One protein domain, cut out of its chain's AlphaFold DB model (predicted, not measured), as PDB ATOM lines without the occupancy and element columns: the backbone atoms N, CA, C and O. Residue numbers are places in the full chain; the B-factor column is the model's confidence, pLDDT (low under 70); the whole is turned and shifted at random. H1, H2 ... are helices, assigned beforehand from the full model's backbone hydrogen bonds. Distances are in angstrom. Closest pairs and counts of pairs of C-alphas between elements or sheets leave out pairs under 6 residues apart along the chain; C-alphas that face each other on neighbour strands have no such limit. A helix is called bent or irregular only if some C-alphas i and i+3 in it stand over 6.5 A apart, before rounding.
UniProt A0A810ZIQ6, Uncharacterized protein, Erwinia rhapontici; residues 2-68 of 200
ATOM      1  N   VAL A   2      29.845  31.252 -48.200       75.25
ATOM      2  CA  VAL A   2      31.026  32.136 -48.174       75.25
ATOM      3  C   VAL A   2      32.244  31.304 -48.571       75.25
ATOM      4  O   VAL A   2      32.602  30.392 -47.835       75.25
ATOM      5  N   THR A   3      32.844  31.581 -49.729       71.88
ATOM      6  CA  THR A   3      33.834  30.681 -50.355       71.88
ATOM      7  C   THR A   3      35.290  31.112 -50.183       71.88
ATOM      8  O   THR A   3      36.182  30.282 -50.279       71.88
ATOM      9  N   PHE A   4      35.559  32.390 -49.906       80.56
ATOM     10  CA  PHE A   4      36.936  32.898 -49.897       80.56
ATOM     11  C   PHE A   4      37.632  32.770 -48.530       80.56
ATOM     12  O   PHE A   4      38.787  32.356 -48.432       80.56
ATOM     13  N   ALA A   5      36.944  33.142 -47.445       83.50
ATOM     14  CA  ALA A   5      37.516  33.073 -46.102       83.50
ATOM     15  C   ALA A   5      37.514  31.625 -45.588       83.50
ATOM     16  O   ALA A   5      36.455  31.045 -45.343       83.50
ATOM     17  N   ARG A   6      38.708  31.060 -45.383       86.75
ATOM     18  CA  ARG A   6      38.872  29.680 -44.894       86.75
ATOM     19  C   ARG A   6      38.615  29.528 -43.391       86.75
ATOM     20  O   ARG A   6      38.081  28.514 -42.981       86.75
ATOM     21  N   MET A   7      38.894  30.551 -42.583       86.31
ATOM     22  CA  MET A   7      38.600  30.549 -41.139       86.31
ATOM     23  C   MET A   7      37.100  30.441 -40.830       86.31
ATOM     24  O   MET A   7      36.282  31.001 -41.554       86.31
ATOM     25  N   GLU A   8      36.733  29.790 -39.728       88.81
ATOM     26  CA  GLU A   8      35.328  29.673 -39.294       88.81
ATOM     27  C   GLU A   8      34.793  30.948 -38.625       88.81
ATOM     28  O   GLU A   8      33.612  31.282 -38.732       88.81
ATOM     29  N   THR A   9      35.675  31.716 -37.985       92.44
ATOM     30  CA  THR A   9      35.332  32.963 -37.289       92.44
ATOM     31  C   THR A   9      36.272  34.100 -37.672       92.44
ATOM     32  O   THR A   9      37.410  33.881 -38.094       92.44
ATOM     33  N   LEU A  10      35.812  35.340 -37.507       90.88
ATOM     34  CA  LEU A  10      36.675  36.510 -37.608       90.88
ATOM     35  C   LEU A  10      37.741  36.486 -36.512       90.88
ATOM     36  O   LEU A  10      37.499  36.107 -35.369       90.88
ATOM     37  N   ARG A  11      38.934  36.974 -36.854       85.69
ATOM     38  CA  ARG A  11      40.053  37.103 -35.908       85.69
ATOM     39  C   ARG A  11      40.008  38.399 -35.098       85.69
ATOM     40  O   ARG A  11      40.735  38.527 -34.117       85.69
ATOM     41  N   SER A  12      39.189  39.353 -35.528       85.19
ATOM     42  CA  SER A  12      38.966  40.614 -34.827       85.19
ATOM     43  C   SER A  12      38.047  40.401 -33.623       85.19
ATOM     44  O   SER A  12      37.143  39.566 -33.703       85.19
ATOM     45  N   PRO A  13      38.216  41.170 -32.533       88.00
ATOM     46  CA  PRO A  13      37.258  41.171 -31.433       88.00
ATOM     47  C   PRO A  13      35.845  41.482 -31.937       88.00
ATOM     48  O   PRO A  13      35.682  42.373 -32.776       88.00
ATOM     49  N   LYS A  14      34.819  40.813 -31.387       91.00
ATOM     50  CA  LYS A  14      33.410  41.076 -31.744       91.00
ATOM     51  C   LYS A  14      33.014  42.544 -31.554       91.00
ATOM     52  O   LYS A  14      32.145  43.048 -32.251       91.00
ATOM     53  N   THR A  15      33.680  43.238 -30.633       87.94
ATOM     54  CA  THR A  15      33.427  44.639 -30.270       87.94
ATOM     55  C   THR A  15      33.934  45.657 -31.291       87.94
ATOM     56  O   THR A  15      33.643  46.843 -31.150       87.94
ATOM     57  N   LEU A  16      34.678  45.240 -32.320       85.44
ATOM     58  CA  LEU A  16      35.118  46.152 -33.370       85.44
ATOM     59  C   LEU A  16      33.902  46.673 -34.161       85.44
ATOM     60  O   LEU A  16      33.117  45.891 -34.686       85.44
ATOM     61  N   HIS A  17      33.766  47.998 -34.288       82.75
ATOM     62  CA  HIS A  17      32.570  48.624 -34.878       82.75
ATOM     63  C   HIS A  17      32.354  48.322 -36.373       82.75
ATOM     64  O   HIS A  17      31.242  48.478 -36.874       82.75
ATOM     65  N   GLY A  18      33.385  47.868 -37.089       81.75
ATOM     66  CA  GLY A  18      33.274  47.521 -38.506       81.75
ATOM     67  C   GLY A  18      32.948  48.735 -39.393       81.75
ATOM     68  O   GLY A  18      33.355  49.851 -39.067       81.75
ATOM     69  N   PRO A  19      32.222  48.554 -40.514       86.81
ATOM     70  CA  PRO A  19      31.912  49.621 -41.469       86.81
ATOM     71  C   PRO A  19      30.784  50.553 -40.988       86.81
ATOM     72  O   PRO A  19      30.066  51.121 -41.797       86.81
ATOM     73  N   ALA A  20      30.581  50.723 -39.680       86.38
ATOM     74  CA  ALA A  20      29.430  51.453 -39.149       86.38
ATOM     75  C   ALA A  20      29.436  52.965 -39.458       86.38
ATOM     76  O   ALA A  20      28.429  53.617 -39.225       86.38
ATOM     77  N   LEU A  21      30.538  53.539 -39.970       83.62
ATOM     78  CA  LEU A  21      30.658  54.966 -40.334       83.62
ATOM     79  C   LEU A  21      30.198  55.935 -39.223       83.62
ATOM     80  O   LEU A  21      29.640  56.993 -39.493       83.62
ATOM     81  N   GLY A  22      30.404  55.561 -37.955       83.75
ATOM     82  CA  GLY A  22      29.959  56.344 -36.796       83.75
ATOM     83  C   GLY A  22      28.463  56.236 -36.471       83.75
ATOM     84  O   GLY A  22      28.006  56.872 -35.526       83.75
ATOM     85  N   LEU A  23      27.701  55.419 -37.203       91.06
ATOM     86  CA  LEU A  23      26.274  55.188 -36.993       91.06
ATOM     87  C   LEU A  23      26.061  53.952 -36.097       91.06
ATOM     88  O   LEU A  23      26.256  52.822 -36.556       91.06
ATOM     89  N   PRO A  24      25.657  54.115 -34.824       91.50
ATOM     90  CA  PRO A  24      25.576  53.006 -33.866       91.50
ATOM     91  C   PRO A  24      24.599  51.902 -34.298       91.50
ATOM     92  O   PRO A  24      24.859  50.717 -34.073       91.50
ATOM     93  N   GLN A  25      23.514  52.279 -34.976       93.31
ATOM     94  CA  GLN A  25      22.496  51.374 -35.509       93.31
ATOM     95  C   GLN A  25      23.010  50.463 -36.627       93.31
ATOM     96  O   GLN A  25      22.400  49.435 -36.899       93.31
ATOM     97  N   LEU A  26      24.124  50.823 -37.269       95.00
ATOM     98  CA  LEU A  26      24.727  50.024 -38.329       95.00
ATOM     99  C   LEU A  26      25.810  49.077 -37.818       95.00
ATOM    100  O   LEU A  26      26.439  48.418 -38.629       95.00
ATOM    101  N   THR A  27      26.072  49.004 -36.512       95.12
ATOM    102  CA  THR A  27      27.094  48.091 -35.979       95.12
ATOM    103  C   THR A  27      26.641  46.632 -36.042       95.12
ATOM    104  O   THR A  27      25.457  46.327 -35.897       95.12
ATOM    105  N   PHE A  28      27.599  45.702 -36.149       95.88
ATOM    106  CA  PHE A  28      27.300  44.267 -36.055       95.88
ATOM    107  C   PHE A  28      26.593  43.916 -34.740       95.88
ATOM    108  O   PHE A  28      25.658  43.123 -34.745       95.88
ATOM    109  N   ARG A  29      26.988  44.540 -33.618       95.81
ATOM    110  CA  ARG A  29      26.322  44.349 -32.321       95.81
ATOM    111  C   ARG A  29      24.844  44.727 -32.387       95.81
ATOM    112  O   ARG A  29      24.016  43.933 -31.964       95.81
ATOM    113  N   ALA A  30      24.515  45.911 -32.909       95.94
ATOM    114  CA  ALA A  30      23.125  46.355 -33.021       95.94
ATOM    115  C   ALA A  30      22.300  45.384 -33.880       95.94
ATOM    116  O   ALA A  30      21.238  44.935 -33.455       95.94
ATOM    117  N   TRP A  31      22.838  44.994 -35.039       96.88
ATOM    118  CA  TRP A  31      22.214  44.023 -35.934       96.88
ATOM    119  C   TRP A  31      22.029  42.640 -35.284       96.88
ATOM    120  O   TRP A  31      20.966  42.033 -35.408       96.88
ATOM    121  N   PHE A  32      23.033  42.148 -34.558       97.44
ATOM    122  CA  PHE A  32      22.992  40.848 -33.891       97.44
ATOM    123  C   PHE A  32      22.009  40.852 -32.715       97.44
ATOM    124  O   PHE A  32      21.122  40.006 -32.625       97.44
ATOM    125  N   THR A  33      22.121  41.824 -31.811       97.50
ATOM    126  CA  THR A  33      21.266  41.915 -30.621       97.50
ATOM    127  C   THR A  33      19.797  42.130 -30.986       97.50
ATOM    128  O   THR A  33      18.933  41.617 -30.283       97.50
ATOM    129  N   ALA A  34      19.491  42.808 -32.097       97.50
ATOM    130  CA  ALA A  34      18.115  42.945 -32.576       97.50
ATOM    131  C   ALA A  34      17.463  41.607 -32.977       97.50
ATOM    132  O   ALA A  34      16.241  41.498 -32.946       97.50
ATOM    133  N   GLN A  35      18.255  40.595 -33.346       97.38
ATOM    134  CA  GLN A  35      17.763  39.288 -33.792       97.38
ATOM    135  C   GLN A  35      17.817  38.226 -32.689       97.38
ATOM    136  O   GLN A  35      16.902  37.418 -32.569       97.38
ATOM    137  N   TRP A  36      18.886  38.229 -31.887       98.00
ATOM    138  CA  TRP A  36      19.166  37.172 -30.905       98.00
ATOM    139  C   TRP A  36      19.200  37.659 -29.450       98.00
ATOM    140  O   TRP A  36      19.340  36.853 -28.535       98.00
ATOM    141  N   GLY A  37      19.059  38.963 -29.206       98.12
ATOM    142  CA  GLY A  37      19.079  39.538 -27.864       98.12
ATOM    143  C   GLY A  37      20.482  39.761 -27.288       98.12
ATOM    144  O   GLY A  37      21.513  39.482 -27.907       98.12
ATOM    145  N   ALA A  38      20.519  40.348 -26.090       97.75
ATOM    146  CA  ALA A  38      21.762  40.742 -25.426       97.75
ATOM    147  C   ALA A  38      22.512  39.546 -24.821       97.75
ATOM    148  O   ALA A  38      23.736  39.506 -24.878       97.75
ATOM    149  N   GLU A  39      21.797  38.547 -24.299       98.19
ATOM    150  CA  GLU A  39      22.414  37.347 -23.717       98.19
ATOM    151  C   GLU A  39      23.207  36.554 -24.763       98.19
ATOM    152  O   GLU A  39      24.361  36.197 -24.532       98.19
ATOM    153  N   ALA A  40      22.635  36.366 -25.957       97.75
ATOM    154  CA  ALA A  40      23.330  35.726 -27.070       97.75
ATOM    155  C   ALA A  40      24.562  36.528 -27.517       97.75
ATOM    156  O   ALA A  40      25.576  35.947 -27.903       97.75
ATOM    157  N   TRP A  41      24.494  37.862 -27.453       97.38
ATOM    158  CA  TRP A  41      25.640  38.715 -27.753       97.38
ATOM    159  C   TRP A  41      26.769  38.516 -26.743       97.38
ATOM    160  O   TRP A  41      27.927  38.434 -27.148       97.38
ATOM    161  N   GLU A  42      26.462  38.428 -25.448       97.31
ATOM    162  CA  GLU A  42      27.475  38.183 -24.419       97.31
ATOM    163  C   GLU A  42      28.110  36.796 -24.572       97.31
ATOM    164  O   GLU A  42      29.336  36.691 -24.526       97.31
ATOM    165  N   ALA A  43      27.306  35.770 -24.875       97.19
ATOM    166  CA  ALA A  43      27.773  34.401 -25.106       97.19
ATOM    167  C   ALA A  43      28.616  34.226 -26.385       97.19
ATOM    168  O   ALA A  43      29.436  33.310 -26.467       97.19
ATOM    169  N   LEU A  44      28.436  35.087 -27.393       96.00
ATOM    170  CA  LEU A  44      29.226  35.062 -28.622       96.00
ATOM    171  C   LEU A  44      30.689  35.407 -28.315       96.00
ATOM    172  O   LEU A  44      30.962  36.508 -27.855       96.00
ATOM    173  N   ASP A  45      31.650  34.534 -28.603       94.06
ATOM    174  CA  ASP A  45      33.075  34.883 -28.473       94.06
ATOM    175  C   ASP A  45      33.558  35.662 -29.709       94.06
ATOM    176  O   ASP A  45      33.803  36.875 -29.677       94.06
ATOM    177  N   LYS A  46      33.605  34.969 -30.849       94.56
ATOM    178  CA  LYS A  46      33.984  35.526 -32.150       94.56
ATOM    179  C   LYS A  46      32.849  35.400 -33.143       94.56
ATOM    180  O   LYS A  46      32.082  34.445 -33.114       94.56
ATOM    181  N   ILE A  47      32.790  36.357 -34.061       95.69
ATOM    182  CA  ILE A  47      31.764  36.403 -35.099       95.69
ATOM    183  C   ILE A  47      32.035  35.295 -36.132       95.69
ATOM    184  O   ILE A  47      33.111  35.308 -36.739       95.69
ATOM    185  N   PRO A  48      31.097  34.362 -36.384       95.12
ATOM    186  CA  PRO A  48      31.207  33.396 -37.472       95.12
ATOM    187  C   PRO A  48      31.293  34.085 -38.838       95.12
ATOM    188  O   PRO A  48      30.586  35.064 -39.088       95.12
ATOM    189  N   LYS A  49      32.111  33.562 -39.764       92.69
ATOM    190  CA  LYS A  49      32.290  34.177 -41.098       92.69
ATOM    191  C   LYS A  49      30.977  34.315 -41.876       92.69
ATOM    192  O   LYS A  49      30.782  35.309 -42.570       92.69
ATOM    193  N   GLY A  50      30.085  33.329 -41.750       94.62
ATOM    194  CA  GLY A  50      28.780  33.322 -42.414       94.62
ATOM    195  C   GLY A  50      27.904  34.454 -41.898       94.62
ATOM    196  O   GLY A  50      27.449  35.285 -42.672       94.62
ATOM    197  N   GLN A  51      27.810  34.573 -40.576       95.44
ATOM    198  CA  GLN A  51      27.024  35.612 -39.927       95.44
ATOM    199  C   GLN A  51      27.570  37.023 -40.194       95.44
ATOM    200  O   GLN A  51      26.805  37.974 -40.331       95.44
ATOM    201  N   TRP A  52      28.892  37.172 -40.318       95.50
ATOM    202  CA  TRP A  52      29.481  38.425 -40.787       95.50
ATOM    203  C   TRP A  52      29.050  38.768 -42.219       95.50
ATOM    204  O   TRP A  52      28.733  39.922 -42.502       95.50
ATOM    205  N   MET A  53      29.019  37.783 -43.121       95.50
ATOM    206  CA  MET A  53      28.536  37.995 -44.486       95.50
ATOM    207  C   MET A  53      27.057  38.384 -44.505       95.50
ATOM    208  O   MET A  53      26.697  39.320 -45.213       95.50
ATOM    209  N   ASP A  54      26.223  37.724 -43.702       96.31
ATOM    210  CA  ASP A  54      24.796  38.047 -43.591       96.31
ATOM    211  C   ASP A  54      24.595  39.498 -43.132       96.31
ATOM    212  O   ASP A  54      23.805  40.240 -43.718       96.31
ATOM    213  N   TYR A  55      25.391  39.941 -42.157       96.12
ATOM    214  CA  TYR A  55      25.439  41.338 -41.736       96.12
ATOM    215  C   TYR A  55      25.846  42.288 -42.877       96.12
ATOM    216  O   TYR A  55      25.209  43.323 -43.055       96.12
ATOM    217  N   LEU A  56      26.858  41.960 -43.690       95.25
ATOM    218  CA  LEU A  56      27.256  42.803 -44.830       95.25
ATOM    219  C   LEU A  56      26.188  42.853 -45.935       95.25
ATOM    220  O   LEU A  56      25.999  43.896 -46.566       95.25
ATOM    221  N   VAL A  57      25.475  41.748 -46.166       95.62
ATOM    222  CA  VAL A  57      24.342  41.697 -47.100       95.62
ATOM    223  C   VAL A  57      23.201  42.576 -46.591       95.62
ATOM    224  O   VAL A  57      22.699  43.403 -47.353       95.62
ATOM    225  N   TRP A  58      22.847  42.467 -45.307       96.38
ATOM    226  CA  TRP A  58      21.877  43.356 -44.663       96.38
ATOM    227  C   TRP A  58      22.296  44.825 -44.786       96.38
ATOM    228  O   TRP A  58      21.503  45.655 -45.220       96.38
ATOM    229  N   TYR A  59      23.560  45.135 -44.488       95.38
ATOM    230  CA  TYR A  59      24.114  46.489 -44.547       95.38
ATOM    231  C   TYR A  59      23.945  47.101 -45.946       95.38
ATOM    232  O   TYR A  59      23.477  48.230 -46.095       95.38
ATOM    233  N   ARG A  60      24.263  46.330 -46.997       95.31
ATOM    234  CA  ARG A  60      24.044  46.730 -48.395       95.31
ATOM    235  C   ARG A  60      22.570  47.015 -48.690       95.31
ATOM    236  O   ARG A  60      22.283  47.973 -49.405       95.31
ATOM    237  N   GLN A  61      21.663  46.178 -48.189       96.12
ATOM    238  CA  GLN A  61      20.225  46.302 -48.434       96.12
ATOM    239  C   GLN A  61      19.636  47.543 -47.761       96.12
ATOM    240  O   GLN A  61      18.992  48.340 -48.438       96.12
ATOM    241  N   VAL A  62      19.878  47.744 -46.461       95.50
ATOM    242  CA  VAL A  62      19.256  48.850 -45.708       95.50
ATOM    243  C   VAL A  62      19.740  50.226 -46.148       95.50
ATOM    244  O   VAL A  62      18.995  51.196 -46.042       95.50
ATOM    245  N   LEU A  63      20.964  50.314 -46.672       95.19
ATOM    246  CA  LEU A  63      21.504  51.548 -47.240       95.19
ATOM    247  C   LEU A  63      21.235  51.702 -48.742       95.19
ATOM    248  O   LEU A  63      21.689  52.678 -49.332       95.19
ATOM    249  N   ALA A  64      20.544  50.743 -49.371       96.50
ATOM    250  CA  ALA A  64      20.280  50.724 -50.809       96.50
ATOM    251  C   ALA A  64      21.542  50.986 -51.662       96.50
ATOM    252  O   ALA A  64      21.502  51.717 -52.654       96.50
ATOM    253  N   LEU A  65      22.687  50.405 -51.272       95.19
ATOM    254  CA  LEU A  65      23.957  50.673 -51.950       95.19
ATOM    255  C   LEU A  65      23.923  50.128 -53.392       95.19
ATOM    256  O   LEU A  65      23.612  48.944 -53.580       95.19
ATOM    257  N   PRO A  66      24.320  50.923 -54.407       95.88
ATOM    258  CA  PRO A  66      24.233  50.555 -55.824       95.88
ATOM    259  C   PRO A  66      25.383  49.629 -56.259       95.88
ATOM    260  O   PRO A  66      26.070  49.870 -57.249       95.88
ATOM    261  N   VAL A  67      25.634  48.566 -55.496       95.25
ATOM    262  CA  VAL A  67      26.719  47.615 -55.760       95.25
ATOM    263  C   VAL A  67      26.367  46.740 -56.964       95.25
ATOM    264  O   VAL A  67      25.331  46.074 -56.985       95.25
ATOM    265  N   ARG A  68      27.269  46.676 -57.943       94.88
ATOM    266  CA  ARG A  68      27.156  45.817 -59.128       94.88
ATOM    267  C   ARG A  68      28.097  44.625 -58.962       94.88
ATOM    268  O   ARG A  68      29.305  44.800 -58.845       94.88
TER     269      ARG A  68
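This is residues 2 to 68 of the 200 residues of an uncharacterized protein of Erwinia rhapontici (UniProt A0A810ZIQ6). A long stretch with no named element, residues 2 to 27, runs past one side of two helices, the sharply kinked H1 and then the straight H2. The printed part has 67 residues, under half of them in these helices; it has no named strand, and its class is all helix. It is compact, with a radius of gyration of the C-alphas of 12.1 A and spans of 35 by 28 by 19 A.

H1, residues 28 to 43, and H2, residues 49 to 62, form a helical hairpin over a tight link. They only just touch, with 3 pairs of C-alphas within 8 A, through residues 28 to 31 and 52 to 55 alone. The closest C-alphas, of Phe 28 and Tyr 55, are 6.7 A apart. Their lines stand at a shallow tilt of 34 degrees, only just short of steep, opposite ways. Every O i to N i+4 pair is within hydrogen-bond range in H2, and 8 of 12 in H1.

H1 begins at C-alpha 28 (27.300, 44.267, -36.055) and measures 14.7 A. It has a kink of 122 degrees near residue 36 and is irregular: C-alphas 35 and 38 are 9.4 A apart. H2 measures 20.2 A and ends at C-alpha 62 (19.256, 48.850, -45.708).

The C-alphas farthest apart, of Glu 39 and Arg 68, are 36.7 A apart. The printed part has no cut, and no printed residue is under 70 in pLDDT.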